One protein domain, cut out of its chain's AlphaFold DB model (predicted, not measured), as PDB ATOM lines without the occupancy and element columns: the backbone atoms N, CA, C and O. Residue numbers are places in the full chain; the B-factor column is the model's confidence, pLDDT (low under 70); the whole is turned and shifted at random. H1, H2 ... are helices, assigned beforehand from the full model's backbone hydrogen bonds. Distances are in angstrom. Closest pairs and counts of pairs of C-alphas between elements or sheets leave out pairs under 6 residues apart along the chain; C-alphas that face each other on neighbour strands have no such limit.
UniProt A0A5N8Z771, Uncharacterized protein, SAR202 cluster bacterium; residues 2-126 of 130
ATOM      1  N   ASN A   2      71.950  86.409 144.434       90.88
ATOM      2  CA  ASN A   2      71.837  85.022 143.938       90.88
ATOM      3  C   ASN A   2      73.123  84.244 144.292       90.88
ATOM      4  O   ASN A   2      74.219  84.760 144.065       90.88
ATOM      5  N   GLN A   3      72.996  83.021 144.824       89.06
ATOM      6  CA  GLN A   3      74.125  82.179 145.243       89.06
ATOM      7  C   GLN A   3      75.177  81.990 144.144       89.06
ATOM      8  O   GLN A   3      76.369  82.035 144.430       89.06
ATOM      9  N   ILE A   4      74.761  81.841 142.882       94.38
ATOM     10  CA  ILE A   4      75.688  81.691 141.749       94.38
ATOM     11  C   ILE A   4      76.561  82.944 141.604       94.38
ATOM     12  O   ILE A   4      77.778  82.849 141.456       94.38
ATOM     13  N   ILE A   5      75.943  84.122 141.701       92.44
ATOM     14  CA  ILE A   5      76.633  85.409 141.578       92.44
ATOM     15  C   ILE A   5      77.560  85.628 142.783       92.44
ATOM     16  O   ILE A   5      78.695  86.069 142.616       92.44
ATOM     17  N   PHE A   6      77.123  85.261 143.990       90.94
ATOM     18  CA  PHE A   6      77.965  85.324 145.186       90.94
ATOM     19  C   PHE A   6      79.209  84.442 145.071       90.94
ATOM     20  O   PHE A   6      80.324  84.915 145.291       90.94
ATOM     21  N   THR A   7      79.039  83.185 144.665       93.56
ATOM     22  CA  THR A   7      80.151  82.252 144.459       93.56
ATOM     23  C   THR A   7      81.105  82.745 143.376       93.56
ATOM     24  O   THR A   7      82.318  82.637 143.539       93.56
ATOM     25  N   PHE A   8      80.587  83.348 142.304       95.44
ATOM     26  CA  PHE A   8      81.412  83.964 141.268       95.44
ATOM     27  C   PHE A   8      82.282  85.104 141.819       95.44
ATOM     28  O   PHE A   8      83.486  85.128 141.562       95.44
ATOM     29  N   PHE A   9      81.718  86.011 142.624       94.50
ATOM     30  CA  PHE A   9      82.500  87.080 143.253       94.50
ATOM     31  C   PHE A   9      83.510  86.552 144.268       94.50
ATOM     32  O   PHE A   9      84.630  87.058 144.317       94.50
ATOM     33  N   LEU A  10      83.152  85.522 145.038       92.19
ATOM     34  CA  LEU A  10      84.076  84.865 145.960       92.19
ATOM     35  C   LEU A  10      85.261  84.249 145.207       92.19
ATOM     36  O   LEU A  10      86.409  84.464 145.586       92.19
ATOM     37  N   TRP A  11      84.992  83.550 144.105       96.31
ATOM     38  CA  TRP A  11      86.023  82.990 143.234       96.31
ATOM     39  C   TRP A  11      86.918  84.080 142.629       96.31
ATOM     40  O   TRP A  11      88.143  83.967 142.692       96.31
ATOM     41  N   LEU A  12      86.329  85.166 142.112       95.88
ATOM     42  CA  LEU A  12      87.064  86.326 141.596       95.88
ATOM     43  C   LEU A  12      87.983  86.934 142.660       95.88
ATOM     44  O   LEU A  12      89.144  87.231 142.372       95.88
ATOM     45  N   HIS A  13      87.475  87.102 143.881       92.62
ATOM     46  CA  HIS A  13      88.233  87.634 145.008       92.62
ATOM     47  C   HIS A  13      89.427  86.736 145.340       92.62
ATOM     48  O   HIS A  13      90.558  87.214 145.410       92.62
ATOM     49  N   SER A  14      89.200  85.426 145.463       92.12
ATOM     50  CA  SER A  14      90.244  84.439 145.747       92.12
ATOM     51  C   SER A  14      91.314  84.372 144.653       92.12
ATOM     52  O   SER A  14      92.503  84.353 144.967       92.12
ATOM     53  N   MET A  15      90.921  84.384 143.375       94.44
ATOM     54  CA  MET A  15      91.868  84.389 142.251       94.44
ATOM     55  C   MET A  15      92.716  85.658 142.234       94.44
ATOM     56  O   MET A  15      93.941  85.598 142.114       94.44
ATOM     57  N   SER A  16      92.072  86.809 142.416       91.94
ATOM     58  CA  SER A  16      92.749  88.105 142.449       91.94
ATOM     59  C   SER A  16      93.732  88.190 143.614       91.94
ATOM     60  O   SER A  16      94.863  88.631 143.426       91.94
ATOM     61  N   ALA A  17      93.343  87.688 144.790       89.44
ATOM     62  CA  ALA A  17      94.212  87.589 145.958       89.44
ATOM     63  C   ALA A  17      95.436  86.707 145.691       89.44
ATOM     64  O   ALA A  17      96.552  87.087 146.039       89.44
ATOM     65  N   GLY A  18      95.244  85.550 145.051       90.62
ATOM     66  CA  GLY A  18      96.330  84.634 144.699       90.62
ATOM     67  C   GLY A  18      97.346  85.270 143.749       90.62
ATOM     68  O   GLY A  18      98.548  85.226 144.013       90.62
ATOM     69  N   ILE A  19      96.869  85.924 142.686       90.06
ATOM     70  CA  ILE A  19      97.721  86.649 141.730       90.06
ATOM     71  C   ILE A  19      98.449  87.800 142.431       90.06
ATOM     72  O   ILE A  19      99.654  87.973 142.265       90.06
ATOM     73  N   TRP A  20      97.736  88.575 143.247       88.06
ATOM     74  CA  TRP A  20      98.306  89.712 143.959       88.06
ATOM     75  C   TRP A  20      99.399  89.299 144.959       88.06
ATOM     76  O   TRP A  20     100.492  89.871 144.957       88.06
ATOM     77  N   LEU A  21      99.148  88.263 145.767       86.25
ATOM     78  CA  LEU A  21     100.117  87.727 146.727       86.25
ATOM     79  C   LEU A  21     101.323  87.091 146.030       86.25
ATOM     80  O   LEU A  21     102.462  87.394 146.389       86.25
ATOM     81  N   GLY A  22     101.086  86.238 145.029       85.56
ATOM     82  CA  GLY A  22     102.150  85.574 144.274       85.56
ATOM     83  C   GLY A  22     103.052  86.582 143.566       85.56
ATOM     84  O   GLY A  22     104.274  86.502 143.649       85.56
ATOM     85  N   GLY A  23     102.454  87.597 142.951       80.56
ATOM     86  CA  GLY A  23     103.166  88.699 142.327       80.56
ATOM     87  C   GLY A  23     104.026  89.523 143.259       80.56
ATOM     88  O   GLY A  23     105.189  89.800 142.968       80.56
ATOM     89  N   SER A  24     103.457  89.886 144.405       79.44
ATOM     90  CA  SER A  24     104.164  90.646 145.432       79.44
ATOM     91  C   SER A  24     105.339  89.841 146.009       79.44
ATOM     92  O   SER A  24     106.411  90.396 146.263       79.44
ATOM     93  N   LEU A  25     105.193  88.515 146.119       83.06
ATOM     94  CA  LEU A  25     106.275  87.608 146.504       83.06
ATOM     95  C   LEU A  25     107.380  87.525 145.439       83.06
ATOM     96  O   LEU A  25     108.561  87.585 145.776       83.06
ATOM     97  N   LEU A  26     107.032  87.430 144.153       79.50
ATOM     98  CA  LEU A  26     108.020  87.462 143.065       79.50
ATOM     99  C   LEU A  26     108.791  88.789 143.052       79.50
ATOM    100  O   LEU A  26     110.015  88.798 142.887       79.50
ATOM    101  N   TYR A  27     108.096  89.898 143.313       76.50
ATOM    102  CA  TYR A  27     108.701  91.212 143.514       76.50
ATOM    103  C   TYR A  27     109.689  91.223 144.688       76.50
ATOM    104  O   TYR A  27     110.791  91.761 144.546       76.50
ATOM    105  N   LEU A  28     109.348  90.589 145.820       77.56
ATOM    106  CA  LEU A  28     110.255  90.431 146.967       77.56
ATOM    107  C   LEU A  28     111.530  89.702 146.569       77.56
ATOM    108  O   LEU A  28     112.634  90.193 146.800       77.56
ATOM    109  N   ILE A  29     111.359  88.526 145.963       79.25
ATOM    110  CA  ILE A  29     112.459  87.639 145.601       79.25
ATOM    111  C   ILE A  29     113.389  88.363 144.635       79.25
ATOM    112  O   ILE A  29     114.606  88.328 144.834       79.25
ATOM    113  N   LYS A  30     112.844  89.072 143.633       75.50
ATOM    114  CA  LYS A  30     113.680  89.846 142.717       75.50
ATOM    115  C   LYS A  30     114.448  90.943 143.453       75.50
ATOM    116  O   LYS A  30     115.661  91.054 143.280       75.50
ATOM    117  N   SER A  31     113.757  91.718 144.282       73.31
ATOM    118  CA  SER A  31     114.353  92.875 144.957       73.31
ATOM    119  C   SER A  31     115.424  92.474 145.981       73.31
ATOM    120  O   SER A  31     116.379  93.217 146.187       73.31
ATOM    121  N   TYR A  32     115.306  91.290 146.591       75.44
ATOM    122  CA  TYR A  32     116.317  90.741 147.497       75.44
ATOM    123  C   TYR A  32     117.494  90.101 146.745       75.44
ATOM    124  O   TYR A  32     118.650  90.406 147.019       75.44
ATOM    125  N   LYS A  33     117.214  89.222 145.772       74.62
ATOM    126  CA  LYS A  33     118.235  88.384 145.122       74.62
ATOM    127  C   LYS A  33     119.062  89.124 144.068       74.62
ATOM    128  O   LYS A  33     120.183  88.713 143.774       74.62
ATOM    129  N   TYR A  34     118.520  90.191 143.484       70.94
ATOM    130  CA  TYR A  34     119.138  90.876 142.346       70.94
ATOM    131  C   TYR A  34     119.384  92.371 142.576       70.94
ATOM    132  O   TYR A  34     119.596  93.104 141.613       70.94
ATOM    133  N   LYS A  35     119.414  92.807 143.840       67.25
ATOM    134  CA  LYS A  35     119.640  94.198 144.264       67.25
ATOM    135  C   LYS A  35     120.821  94.885 143.558       67.25
ATOM    136  O   LYS A  35     120.700  96.037 143.155       67.25
ATOM    137  N   ASP A  36     121.925  94.160 143.362       64.88
ATOM    138  CA  ASP A  36     123.187  94.712 142.844       64.88
ATOM    139  C   ASP A  36     123.472  94.348 141.374       64.88
ATOM    140  O   ASP A  36     124.513  94.710 140.824       64.88
ATOM    141  N   LYS A  37     122.562  93.628 140.701       63.34
ATOM    142  CA  LYS A  37     122.744  93.224 139.299       63.34
ATOM    143  C   LYS A  37     121.945  94.146 138.380       63.34
ATOM    144  O   LYS A  37     120.721  94.199 138.465       63.34
ATOM    145  N   LYS A  38     122.623  94.817 137.438       58.12
ATOM    146  CA  LYS A  38     121.978  95.438 136.266       58.12
ATOM    147  C   LYS A  38     121.427  94.324 135.372       58.12
ATOM    148  O   LYS A  38     122.097  93.871 134.450       58.12
ATOM    149  N   ILE A  39     120.243  93.818 135.697       58.72
ATOM    150  CA  ILE A  39     119.553  92.833 134.869       58.72
ATOM    151  C   ILE A  39     119.044  93.549 133.617       58.72
ATOM    152  O   ILE A  39     118.195  94.427 133.711       58.72
ATOM    153  N   SER A  40     119.579  93.168 132.458       55.50
ATOM    154  CA  SER A  40     119.145  93.623 131.131       55.50
ATOM    155  C   SER A  40     118.134  92.679 130.465       55.50
ATOM    156  O   SER A  40     117.690  92.943 129.350       55.50
ATOM    157  N   SER A  41     117.776  91.562 131.102       49.72
ATOM    158  CA  SER A  41     116.864  90.574 130.525       49.72
ATOM    159  C   SER A  41     115.411  90.959 130.786       49.72
ATOM    160  O   SER A  41     115.053  91.103 131.955       49.72
ATOM    161  N   LEU A  42     114.633  91.084 129.699       52.16
ATOM    162  CA  LEU A  42     113.162  91.050 129.613       52.16
ATOM    163  C   LEU A  42     112.490  91.164 130.978       52.16
ATOM    164  O   LEU A  42     112.372  90.179 131.711       52.16
ATOM    165  N   ASP A  43     112.128  92.394 131.331       66.38
ATOM    166  CA  ASP A  43     111.643  92.741 132.654       66.38
ATOM    167  C   ASP A  43     110.217  92.208 132.836       66.38
ATOM    168  O   ASP A  43     109.252  92.965 132.815       66.38
ATOM    169  N   PHE A  44     110.086  90.889 133.016       65.44
ATOM    170  CA  PHE A  44     108.836  90.182 133.313       65.44
ATOM    171  C   PHE A  44     108.073  90.865 134.452       65.44
ATOM    172  O   PHE A  44     106.853  90.859 134.492       65.44
ATOM    173  N   ILE A  45     108.802  91.511 135.362       64.75
ATOM    174  CA  ILE A  45     108.254  92.335 136.433       64.75
ATOM    175  C   ILE A  45     107.508  93.577 135.921       64.75
ATOM    176  O   ILE A  45     106.475  93.927 136.488       64.75
ATOM    177  N   SER A  46     107.997  94.235 134.868       65.44
ATOM    178  CA  SER A  46     107.301  95.366 134.247       65.44
ATOM    179  C   SER A  46     105.971  94.928 133.627       65.44
ATOM    180  O   SER A  46     104.957  95.581 133.865       65.44
ATOM    181  N   ASP A  47     105.939  93.764 132.973       66.00
ATOM    182  CA  ASP A  47     104.709  93.165 132.442       66.00
ATOM    183  C   ASP A  47     103.768  92.728 133.578       66.00
ATOM    184  O   ASP A  47     102.544  92.879 133.505       66.00
ATOM    185  N   TYR A  48     104.344  92.253 134.684       75.12
ATOM    186  CA  TYR A  48     103.608  91.822 135.866       75.12
ATOM    187  C   TYR A  48     102.949  92.987 136.623       75.12
ATOM    188  O   TYR A  48     101.955  92.775 137.316       75.12
ATOM    189  N   ASN A  49     103.423  94.230 136.473       76.19
ATOM    190  CA  ASN A  49     102.786  95.398 137.098       76.19
ATOM    191  C   ASN A  49     101.361  95.627 136.604       76.19
ATOM    192  O   ASN A  49     100.475  95.924 137.403       76.19
ATOM    193  N   SER A  50     101.127  95.452 135.305       79.56
ATOM    194  CA  SER A  50      99.788  95.564 134.725       79.56
ATOM    195  C   SER A  50      98.861  94.484 135.288       79.56
ATOM    196  O   SER A  50      97.722  94.769 135.654       79.56
ATOM    197  N   VAL A  51      99.373  93.260 135.449       84.50
ATOM    198  CA  VAL A  51      98.636  92.139 136.053       84.50
ATOM    199  C   VAL A  51      98.343  92.392 137.536       84.50
ATOM    200  O   VAL A  51      97.213  92.178 137.973       84.50
ATOM    201  N   LEU A  52      99.316  92.899 138.304       81.38
ATOM    202  CA  LEU A  52      99.140  93.298 139.707       81.38
ATOM    203  C   LEU A  52      98.113  94.410 139.875       81.38
ATOM    204  O   LEU A  52      97.349  94.406 140.839       81.38
ATOM    205  N   LEU A  53      98.099  95.377 138.962       82.44
ATOM    206  CA  LEU A  53      97.142  96.472 138.996       82.44
ATOM    207  C   LEU A  53      95.723  95.948 138.762       82.44
ATOM    208  O   LEU A  53      94.827  96.239 139.555       82.44
ATOM    209  N   VAL A  54      95.530  95.123 137.732       86.88
ATOM    210  CA  VAL A  54      94.229  94.503 137.446       86.88
ATOM    211  C   VAL A  54      93.783  93.610 138.606       86.88
ATOM    212  O   VAL A  54      92.636  93.712 139.040       86.88
ATOM    213  N   SER A  55      94.675  92.787 139.167       89.44
ATOM    214  CA  SER A  55      94.337  91.936 140.313       89.44
ATOM    215  C   SER A  55      94.003  92.753 141.562       89.44
ATOM    216  O   SER A  55      93.054  92.417 142.260       89.44
ATOM    217  N   SER A  56      94.691  93.872 141.812       85.38
ATOM    218  CA  SER A  56      94.376  94.784 142.922       85.38
ATOM    219  C   SER A  56      92.977  95.391 142.782       85.38
ATOM    220  O   SER A  56      92.222  95.443 143.751       85.38
ATOM    221  N   ILE A  57      92.614  95.817 141.567       87.75
ATOM    222  CA  ILE A  57      91.287  96.362 141.257       87.75
ATOM    223  C   ILE A  57      90.215  95.294 141.490       87.75
ATOM    224  O   ILE A  57      89.247  95.538 142.211       87.75
ATOM    225  N   LEU A  58      90.396  94.098 140.923       92.12
ATOM    226  CA  LEU A  58      89.443  93.000 141.080       92.12
ATOM    227  C   LEU A  58      89.308  92.568 142.541       92.12
ATOM    228  O   LEU A  58      88.187  92.375 143.008       92.12
ATOM    229  N   LEU A  59      90.417  92.475 143.280       89.19
ATOM    230  CA  LEU A  59      90.435  92.159 144.707       89.19
ATOM    231  C   LEU A  59      89.620  93.180 145.510       89.19
ATOM    232  O   LEU A  59      88.787  92.792 146.330       89.19
ATOM    233  N   PHE A  60      89.816  94.472 145.236       86.44
ATOM    234  CA  PHE A  60      89.088  95.551 145.899       86.44
ATOM    235  C   PHE A  60      87.586  95.494 145.600       86.44
ATOM    236  O   PHE A  60      86.780  95.387 146.524       86.44
ATOM    237  N   PHE A  61      87.195  95.511 144.323       90.94
ATOM    238  CA  PHE A  61      85.782  95.547 143.937       90.94
ATOM    239  C   PHE A  61      85.024  94.296 144.376       90.94
ATOM    240  O   PHE A  61      83.937  94.405 144.941       90.94
ATOM    241  N   SER A  62      85.601  93.109 144.176       93.06
ATOM    242  CA  SER A  62      84.989  91.865 144.654       93.06
ATOM    243  C   SER A  62      84.862  91.849 146.180       93.06
ATOM    244  O   SER A  62      83.826  91.439 146.696       93.06
ATOM    245  N   GLY A  63      85.859  92.366 146.907       88.56
ATOM    246  CA  GLY A  63      85.816  92.480 148.366       88.56
ATOM    247  C   GLY A  63      84.698  93.402 148.850       88.56
ATOM    248  O   GLY A  63      83.967  93.041 149.770       88.56
ATOM    249  N   VAL A  64      84.515  94.551 148.192       88.56
ATOM    250  CA  VAL A  64      83.419  95.491 148.475       88.56
ATOM    251  C   VAL A  64      82.060  94.830 148.234       88.56
ATOM    252  O   VAL A  64      81.198  94.875 149.108       88.56
ATOM    253  N   ILE A  65      81.872  94.165 147.092       90.19
ATOM    254  CA  ILE A  65      80.601  93.505 146.754       90.19
ATOM    255  C   ILE A  65      80.268  92.401 147.764       90.19
ATOM    256  O   ILE A  65      79.147  92.349 148.268       90.19
ATOM    257  N   ILE A  66      81.244  91.557 148.112       89.62
ATOM    258  CA  ILE A  66      81.072  90.506 149.125       89.62
ATOM    259  C   ILE A  66      80.734  91.124 150.487       89.62
ATOM    260  O   ILE A  66      79.854  90.617 151.177       89.62
ATOM    261  N   ALA A  67      81.402  92.212 150.882       85.81
ATOM    262  CA  ALA A  67      81.139  92.896 152.144       85.81
ATOM    263  C   ALA A  67      79.700  93.433 152.220       85.81
ATOM    264  O   ALA A  67      79.022  93.201 153.218       85.81
ATOM    265  N   PHE A  68      79.213  94.088 151.163       86.62
ATOM    266  CA  PHE A  68      77.836  94.584 151.102       86.62
ATOM    267  C   PHE A  68      76.804  93.460 151.113       86.62
ATOM    268  O   PHE A  68      75.821  93.558 151.846       86.62
ATOM    269  N   ASP A  69      77.022  92.386 150.351       87.12
ATOM    270  CA  ASP A  69      76.112  91.237 150.358       87.12
ATOM    271  C   ASP A  69      76.005  90.628 151.761       87.12
ATOM    272  O   ASP A  69      74.909  90.401 152.273       87.12
ATOM    273  N   ARG A  70      77.151  90.475 152.426       84.25
ATOM    274  CA  ARG A  70      77.238  89.967 153.790       84.25
ATOM    275  C   ARG A  70      76.574  90.884 154.823       84.25
ATOM    276  O   ARG A  70      75.883  90.372 155.693       84.25
ATOM    277  N   LEU A  71      76.733  92.203 154.717       82.88
ATOM    278  CA  LEU A  71      76.069  93.169 155.605       82.88
ATOM    279  C   LEU A  71      74.555  93.247 155.389       82.88
ATOM    280  O   LEU A  71      73.821  93.522 156.330       82.88
ATOM    281  N   THR A  72      74.100  93.051 154.152       84.62
ATOM    282  CA  THR A  72      72.690  93.237 153.785       84.62
ATOM    283  C   THR A  72      71.866  91.981 154.047       84.62
ATOM    284  O   THR A  72      70.726  92.074 154.495       84.62
ATOM    285  N   TYR A  73      72.425  90.808 153.743       80.31
ATOM    286  CA  TYR A  73      71.687  89.541 153.736       80.31
ATOM    287  C   TYR A  73      72.248  88.493 154.700       80.31
ATOM    288  O   TYR A  73      71.633  87.441 154.874       80.31
ATOM    289  N   GLY A  74      73.419  88.727 155.292       71.00
ATOM    290  CA  GLY A  74      74.024  87.800 156.237       71.00
ATOM    291  C   GLY A  74      73.512  88.016 157.657       71.00
ATOM    292  O   GLY A  74      73.358  89.150 158.104       71.00
ATOM    293  N   ASP A  75      73.325  86.921 158.393       70.75
ATOM    294  CA  ASP A  75      73.039  86.958 159.830       70.75
ATOM    295  C   ASP A  75      74.329  87.325 160.592       70.75
ATOM    296  O   ASP A  75      75.158  86.484 160.974       70.75
ATOM    297  N   TYR A  76      74.594  88.632 160.648       73.44
ATOM    298  CA  TYR A  76      75.852  89.207 161.105       73.44
ATOM    299  C   TYR A  76      75.774  89.595 162.578       73.44
ATOM    300  O   TYR A  76      75.112  90.555 162.960       73.44
ATOM    301  N   SER A  77      76.534  88.888 163.415       80.81
ATOM    302  CA  SER A  77      76.789  89.339 164.781       80.81
ATOM    303  C   SER A  77      77.596  90.642 164.778       80.81
ATOM    304  O   SER A  77      78.412  90.887 163.881       80.81
ATOM    305  N   SER A  78      77.447  91.447 165.833       80.69
ATOM    306  CA  SER A  78      78.196  92.700 166.010       80.69
ATOM    307  C   SER A  78      79.713  92.498 165.893       80.69
ATOM    308  O   SER A  78      80.409  93.331 165.318       80.69
ATOM    309  N   SER A  79      80.231  91.354 166.356       80.44
ATOM    310  CA  SER A  79      81.644  90.977 166.213       80.44
ATOM    311  C   SER A  79      82.082  90.831 164.752       80.44
ATOM    312  O   SER A  79      83.108  91.384 164.357       80.44
ATOM    313  N   LYS A  80      81.287  90.154 163.916       79.69
ATOM    314  CA  LYS A  80      81.581  89.975 162.486       79.69
ATOM    315  C   LYS A  80      81.512  91.301 161.726       79.69
ATOM    316  O   LYS A  80      82.299  91.512 160.804       79.69
ATOM    317  N   ALA A  81      80.610  92.203 162.118       79.94
ATOM    318  CA  ALA A  81      80.510  93.540 161.533       79.94
ATOM    319  C   ALA A  81      81.743  94.402 161.862       79.94
ATOM    320  O   ALA A  81      82.292  95.052 160.973       79.94
ATOM    321  N   ILE A  82      82.236  94.346 163.104       82.31
ATOM    322  CA  ILE A  82      83.473  95.028 163.521       82.31
ATOM    323  C   ILE A  82      84.682  94.490 162.746       82.31
ATOM    324  O   ILE A  82      85.470  95.275 162.221       82.31
ATOM    325  N   LEU A  83      84.816  93.166 162.615       82.62
ATOM    326  CA  LEU A  83      85.894  92.557 161.825       82.62
ATOM    327  C   LEU A  83      85.845  93.002 160.358       82.62
ATOM    328  O   LEU A  83      86.880  93.300 159.758       82.62
ATOM    329  N   LEU A  84      84.646  93.100 159.782       82.00
ATOM    330  CA  LEU A  84      84.464  93.606 158.425       82.00
ATOM    331  C   LEU A  84      84.867  95.084 158.305       82.00
ATOM    332  O   LEU A  84      85.561  95.447 157.357       82.00
ATOM    333  N   LEU A  85      84.503  95.925 159.276       80.94
ATOM    334  CA  LEU A  85      84.911  97.332 159.317       80.94
ATOM    335  C   LEU A  85      86.437  97.474 159.389       80.94
ATOM    336  O   LEU A  85      87.022  98.250 158.633       80.94
ATOM    337  N   ILE A  86      87.092  96.684 160.245       82.56
ATOM    338  CA  ILE A  86      88.557  96.646 160.350       82.56
ATOM    339  C   ILE A  86      89.179  96.283 158.995       82.56
ATOM    340  O   ILE A  86      90.131  96.932 158.569       82.56
ATOM    341  N   LYS A  87      88.623  95.306 158.266       81.69
ATOM    342  CA  LYS A  87      89.104  94.944 156.920       81.69
ATOM    343  C   LYS A  87      89.007  96.089 155.922       81.69
ATOM    344  O   LYS A  87      89.943  96.313 155.151       81.69
ATOM    345  N   VAL A  88      87.885  96.802 155.927       81.94
ATOM    346  CA  VAL A  88      87.681  97.961 155.054       81.94
ATOM    347  C   VAL A  88      88.725  99.038 155.366       81.94
ATOM    348  O   VAL A  88      89.396  99.515 154.452       81.94
ATOM    349  N   LEU A  89      88.950  99.351 156.647       82.06
ATOM    350  CA  LEU A  89      89.978 100.311 157.071       82.06
ATOM    351  C   LEU A  89      91.389  99.880 156.652       82.06
ATOM    352  O   LEU A  89      92.128 100.674 156.073       82.06
ATOM    353  N   LEU A  90      91.755  98.618 156.880       79.38
ATOM    354  CA  LEU A  90      93.053  98.075 156.472       79.38
ATOM    355  C   LEU A  90      93.253  98.141 154.953       79.38
ATOM    356  O   LEU A  90      94.356  98.419 154.488       79.38
ATOM    357  N   THR A  91      92.189  97.953 154.175       78.00
ATOM    358  CA  THR A  91      92.238  98.076 152.714       78.00
ATOM    359  C   THR A  91      92.522  99.517 152.287       78.00
ATOM    360  O   THR A  91      93.365  99.741 151.420       78.00
ATOM    361  N   PHE A  92      91.901 100.509 152.932       81.38
ATOM    362  CA  PHE A  92      92.235 101.916 152.695       81.38
ATOM    363  C   PHE A  92      93.683 102.242 153.071       81.38
ATOM    364  O   PHE A  92      94.349 102.960 152.327       81.38
ATOM    365  N   VAL A  93      94.204 101.673 154.164       81.44
ATOM    366  CA  VAL A  93      95.622 101.812 154.536       81.44
ATOM    367  C   VAL A  93      96.530 101.244 153.443       81.44
ATOM    368  O   VAL A  93      97.480 101.907 153.033       81.44
ATOM    369  N   VAL A  94      96.224 100.053 152.922       79.06
ATOM    370  CA  VAL A  94      96.977  99.440 151.816       79.06
ATOM    371  C   VAL A  94      96.953 100.318 150.566       79.06
ATOM    372  O   VAL A  94      98.005 100.582 149.983       79.06
ATOM    373  N   LEU A  95      95.778 100.812 150.167       78.81
ATOM    374  CA  LEU A  95      95.640 101.692 149.005       78.81
ATOM    375  C   LEU A  95      96.426 102.992 149.186       78.81
ATOM    376  O   LEU A  95      97.139 103.409 148.274       78.81
ATOM    377  N   PHE A  96      96.350 103.601 150.370       80.50
ATOM    378  CA  PHE A  96      97.097 104.809 150.709       80.50
ATOM    379  C   PHE A  96      98.613 104.584 150.630       80.50
ATOM    380  O   PHE A  96      99.320 105.354 149.975       80.50
ATOM    381  N   LEU A  97      99.115 103.504 151.240       76.12
ATOM    382  CA  LEU A  97     100.534 103.152 151.218       76.12
ATOM    383  C   LEU A  97     101.031 102.919 149.790       76.12
ATOM    384  O   LEU A  97     102.081 103.439 149.411       76.12
ATOM    385  N   THR A  98     100.279 102.181 148.977       73.06
ATOM    386  CA  THR A  98     100.637 101.928 147.576       73.06
ATOM    387  C   THR A  98     100.615 103.217 146.752       73.06
ATOM    388  O   THR A  98     101.550 103.480 145.994       73.06
ATOM    389  N   TRP A  99      99.604 104.072 146.934       74.69
ATOM    390  CA  TRP A  99      99.477 105.341 146.211       74.69
ATOM    391  C   TRP A  99     100.607 106.322 146.525       74.69
ATOM    392  O   TRP A  99     101.141 106.949 145.606       74.69
ATOM    393  N   ASN A 100     100.984 106.441 147.801       76.50
ATOM    394  CA  ASN A 100     102.046 107.342 148.247       76.50
ATOM    395  C   ASN A 100     103.422 106.916 147.714       76.50
ATOM    396  O   ASN A 100     104.260 107.753 147.387       76.50
ATOM    397  N   ASN A 101     103.639 105.609 147.551       67.88
ATOM    398  CA  ASN A 101     104.913 105.058 147.093       67.88
ATOM    399  C   ASN A 101     104.977 104.804 145.577       67.88
ATOM    400  O   ASN A 101     106.002 104.331 145.085       67.88
ATOM    401  N   ARG A 102     103.939 105.161 144.802       65.94
ATOM    402  CA  ARG A 102     103.905 104.919 143.344       65.94
ATOM    403  C   ARG A 102     105.046 105.598 142.580       65.94
ATOM    404  O   ARG A 102     105.521 105.075 141.581       65.94
ATOM    405  N   ASN A 103     105.512 106.745 143.075       60.25
ATOM    406  CA  ASN A 103     106.588 107.523 142.456       60.25
ATOM    407  C   ASN A 103     107.982 107.164 143.002       60.25
ATOM    408  O   ASN A 103     108.984 107.572 142.417       60.25
ATOM    409  N   ALA A 104     108.056 106.391 144.094       57.38
ATOM    410  CA  ALA A 104     109.310 105.961 144.720       57.38
ATOM    411  C   ALA A 104     109.998 104.811 143.956       57.38
ATOM    412  O   ALA A 104     111.149 104.485 144.231       57.38
ATOM    413  N   VAL A 105     109.326 104.238 142.949       52.09
ATOM    414  CA  VAL A 105     109.789 103.119 142.101       52.09
ATOM    415  C   VAL A 105     111.010 103.481 141.226       52.09
ATOM    416  O   VAL A 105     111.525 102.647 140.491       52.09
ATOM    417  N   LYS A 106     111.527 104.715 141.302       52.47
ATOM    418  CA  LYS A 106     112.639 105.186 140.460       52.47
ATOM    419  C   LYS A 106     114.034 104.697 140.871       52.47
ATOM    420  O   LYS A 106     114.970 104.895 140.106       52.47
ATOM    421  N   GLU A 107     114.195 104.024 142.007       47.50
ATOM    422  CA  GLU A 107     115.469 103.399 142.383       47.50
ATOM    423  C   GLU A 107     115.268 101.902 142.631       47.50
ATOM    424  O   GLU A 107     114.232 101.513 143.158       47.50
ATOM    425  N   ASN A 108     116.261 101.069 142.286       52.03
ATOM    426  CA  ASN A 108     116.326  99.608 142.510       52.03
ATOM    427  C   ASN A 108     116.317  99.205 144.008       52.03
ATOM    428  O   ASN A 108     117.042  98.311 144.443       52.03
ATOM    429  N   LYS A 109     115.539  99.895 144.838       55.56
ATOM    430  CA  LYS A 109     115.345  99.626 146.253       55.56
ATOM    431  C   LYS A 109     113.983  98.973 146.442       55.56
ATOM    432  O   LYS A 109     112.994  99.326 145.805       55.56
ATOM    433  N   ILE A 110     113.967  97.998 147.342       57.44
ATOM    434  CA  ILE A 110     112.771  97.303 147.814       57.44
ATOM    435  C   ILE A 110     111.730  98.354 148.224       57.44
ATOM    436  O   ILE A 110     112.030  99.165 149.096       57.44
ATOM    437  N   ASN A 111     110.531  98.354 147.629       64.44
ATOM    438  CA  ASN A 111     109.455  99.234 148.085       64.44
ATOM    439  C   ASN A 111     108.782  98.607 149.324       64.44
ATOM    440  O   ASN A 111     108.021  97.645 149.171       64.44
ATOM    441  N   PRO A 112     109.034  99.117 150.545       63.56
ATOM    442  CA  PRO A 112     108.502  98.532 151.774       63.56
ATOM    443  C   PRO A 112     106.970  98.546 151.811       63.56
ATOM    444  O   PRO A 112     106.376  97.722 152.502       63.56
ATOM    445  N   SER A 113     106.314  99.424 151.043       66.62
ATOM    446  CA  SER A 113     104.855  99.541 151.027       66.62
ATOM    447  C   SER A 113     104.165  98.279 150.518       66.62
ATOM    448  O   SER A 113     103.121  97.909 151.049       66.62
ATOM    449  N   ILE A 114     104.767  97.589 149.542       69.38
ATOM    450  CA  ILE A 114     104.239  96.332 149.000       69.38
ATOM    451  C   ILE A 114     104.281  95.255 150.092       69.38
ATOM    452  O   ILE A 114     103.288  94.574 150.334       69.38
ATOM    453  N   PHE A 115     105.374  95.167 150.851       72.44
ATOM    454  CA  PHE A 115     105.519  94.178 151.928       72.44
ATOM    455  C   PHE A 115     104.607  94.449 153.111       72.44
ATOM    456  O   PHE A 115     103.936  93.540 153.595       72.44
ATOM    457  N   ILE A 116     104.528  95.709 153.533       75.19
ATOM    458  CA  ILE A 116     103.598  96.128 154.578       75.19
ATOM    459  C   ILE A 116     102.165  95.799 154.146       75.19
ATOM    460  O   ILE A 116     101.398  95.256 154.939       75.19
ATOM    461  N   SER A 117     101.819  96.026 152.874       74.69
ATOM    462  CA  SER A 117     100.491  95.682 152.370       74.69
ATOM    463  C   SER A 117     100.201  94.180 152.365       74.69
ATOM    464  O   SER A 117      99.099  93.783 152.738       74.69
ATOM    465  N   MET A 118     101.181  93.334 152.019       79.06
ATOM    466  CA  MET A 118     101.032  91.875 152.089       79.06
ATOM    467  C   MET A 118     100.777  91.408 153.523       79.06
ATOM    468  O   MET A 118      99.882  90.599 153.754       79.06
ATOM    469  N   ILE A 119     101.540  91.929 154.489       80.75
ATOM    470  CA  ILE A 119     101.389  91.579 155.909       80.75
ATOM    471  C   ILE A 119     100.004  91.992 156.408       80.75
ATOM    472  O   ILE A 119      99.309  91.183 157.020       80.75
ATOM    473  N   ILE A 120      99.572  93.217 156.095       80.31
ATOM    474  CA  ILE A 120      98.235  93.707 156.441       80.31
ATOM    475  C   ILE A 120      97.148  92.793 155.858       80.31
ATOM    476  O   ILE A 120      96.217  92.415 156.571       80.31
ATOM    477  N   TYR A 121      97.276  92.399 154.590       80.12
ATOM    478  CA  TYR A 121      96.319  91.509 153.936       80.12
ATOM    479  C   TYR A 121      96.267  90.119 154.593       80.12
ATOM    480  O   TYR A 121      95.184  89.577 154.832       80.12
ATOM    481  N   LEU A 122      97.421  89.541 154.935       81.56
ATOM    482  CA  LEU A 122      97.497  88.244 155.614       81.56
ATOM    483  C   LEU A 122      96.859  88.300 157.006       81.56
ATOM    484  O   LEU A 122      96.048  87.435 157.334       81.56
ATOM    485  N   ILE A 123      97.146  89.348 157.784       81.12
ATOM    486  CA  ILE A 123      96.517  89.580 159.092       81.12
ATOM    487  C   ILE A 123      94.996  89.689 158.937       81.12
ATOM    488  O   ILE A 123      94.255  89.000 159.636       81.12
ATOM    489  N   ALA A 124      94.521  90.489 157.979       76.94
ATOM    490  CA  ALA A 124      93.096  90.629 157.689       76.94
ATOM    491  C   ALA A 124      92.442  89.287 157.309       76.94
ATOM    492  O   ALA A 124      91.292  89.034 157.665       76.94
ATOM    493  N   THR A 125      93.163  88.415 156.604       77.56
ATOM    494  CA  THR A 125      92.672  87.086 156.216       77.56
ATOM    495  C   THR A 125      92.579  86.147 157.422       77.56
ATOM    496  O   THR A 125      91.547  85.502 157.615       77.56
ATOM    497  N   ILE A 126      93.603  86.114 158.279       77.19
ATOM    498  CA  ILE A 126      93.625  85.289 159.499       77.19
ATOM    499  C   ILE A 126      92.503  85.701 160.457       77.19
ATOM    500  O   ILE A 126      91.777  84.847 160.957       77.19
TER     501      ILE A 126
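This is residues 2 to 126 of the 130 residues of an uncharacterized protein of SAR202 cluster bacterium (UniProt A0A5N8Z771). Four helices make a rod-shaped up-and-down bundle: the two long helices H1 and H2 cross near their middles as a narrow X, and a second, shorter hairpin, H3 and H4 side by side, covers one side of that pair. The turns at residues 39 to 44 and 72 to 79 stick out toward opposite ends of the rod. The printed part has 125 residues with four named helices, in the order H1, H2, H3, H4, and no named strand; the class is all helix. It is only just loose, close to compact, with a radius of gyration of the C-alphas of 16.7 A, and spans 55 by 27 by 22 A.

Start with H1, residues 3 to 33, and H2, residues 44 to 73: they touch and form a helical hairpin, running opposite ways at a tilt of 35.2 degrees, only just steep. Look at Ser 16 and Ser 55 for their closest C-alphas, 4.7 A apart. H2 has a kink of 28 degrees near residue 51. Next comes H3, residues 78 to 100, which makes a hairpin with H2 at a shallow tilt of 26 degrees, opposite ways. These two only just touch, with 3 pairs of C-alphas within 8 A, through residues 60 to 71 of H2 and 81 to 91 of H3; the closest C-alphas, of Ala 67 and Leu 84, are 7.1 A apart. H4, residues 112 to 126, forms a hairpin with H3 at a shallow tilt of 12 degrees, opposite ways, and their closest C-alphas, of Val 94 and Ser 117, are 5.2 A apart. With residues 114 to 118 alone H4 touches H1, at residues 21 to 28, at a steep tilt of 39 degrees, opposite ways; the C-alphas of Ser 24 and Ile 114 come closest, at 6.7 A. H1 and H3 are apart, and so are H2 and H4. Every O i to N i+4 pair is within hydrogen-bond range in H1, H3 and H4, and 24 of 26 are in H2.

Find C-alpha 3 at (74.125, 82.179, 145.243); from there H1 runs 44.5 A to C-alpha 33. H2 runs 42.4 A from C-alpha 44 at (108.836, 90.182, 133.313) to C-alpha 73. H3 covers 33.1 A from C-alpha 78 to C-alpha 100, and H4 covers 21.4 A, ending at C-alpha 126 at (93.625, 85.289, 159.499).

Look to Lys 38 and Asp 75 for the two C-alphas farthest apart, 55.0 A. The printed part has no cut. The link from H2 to H3 is tight, that from H1 to H2 is short, and that from H3 to H4, 11 residues, is long. The mean pLDDT of the printed part is 78.2, and residues 35 to 47 and 101 to 114 are under 70.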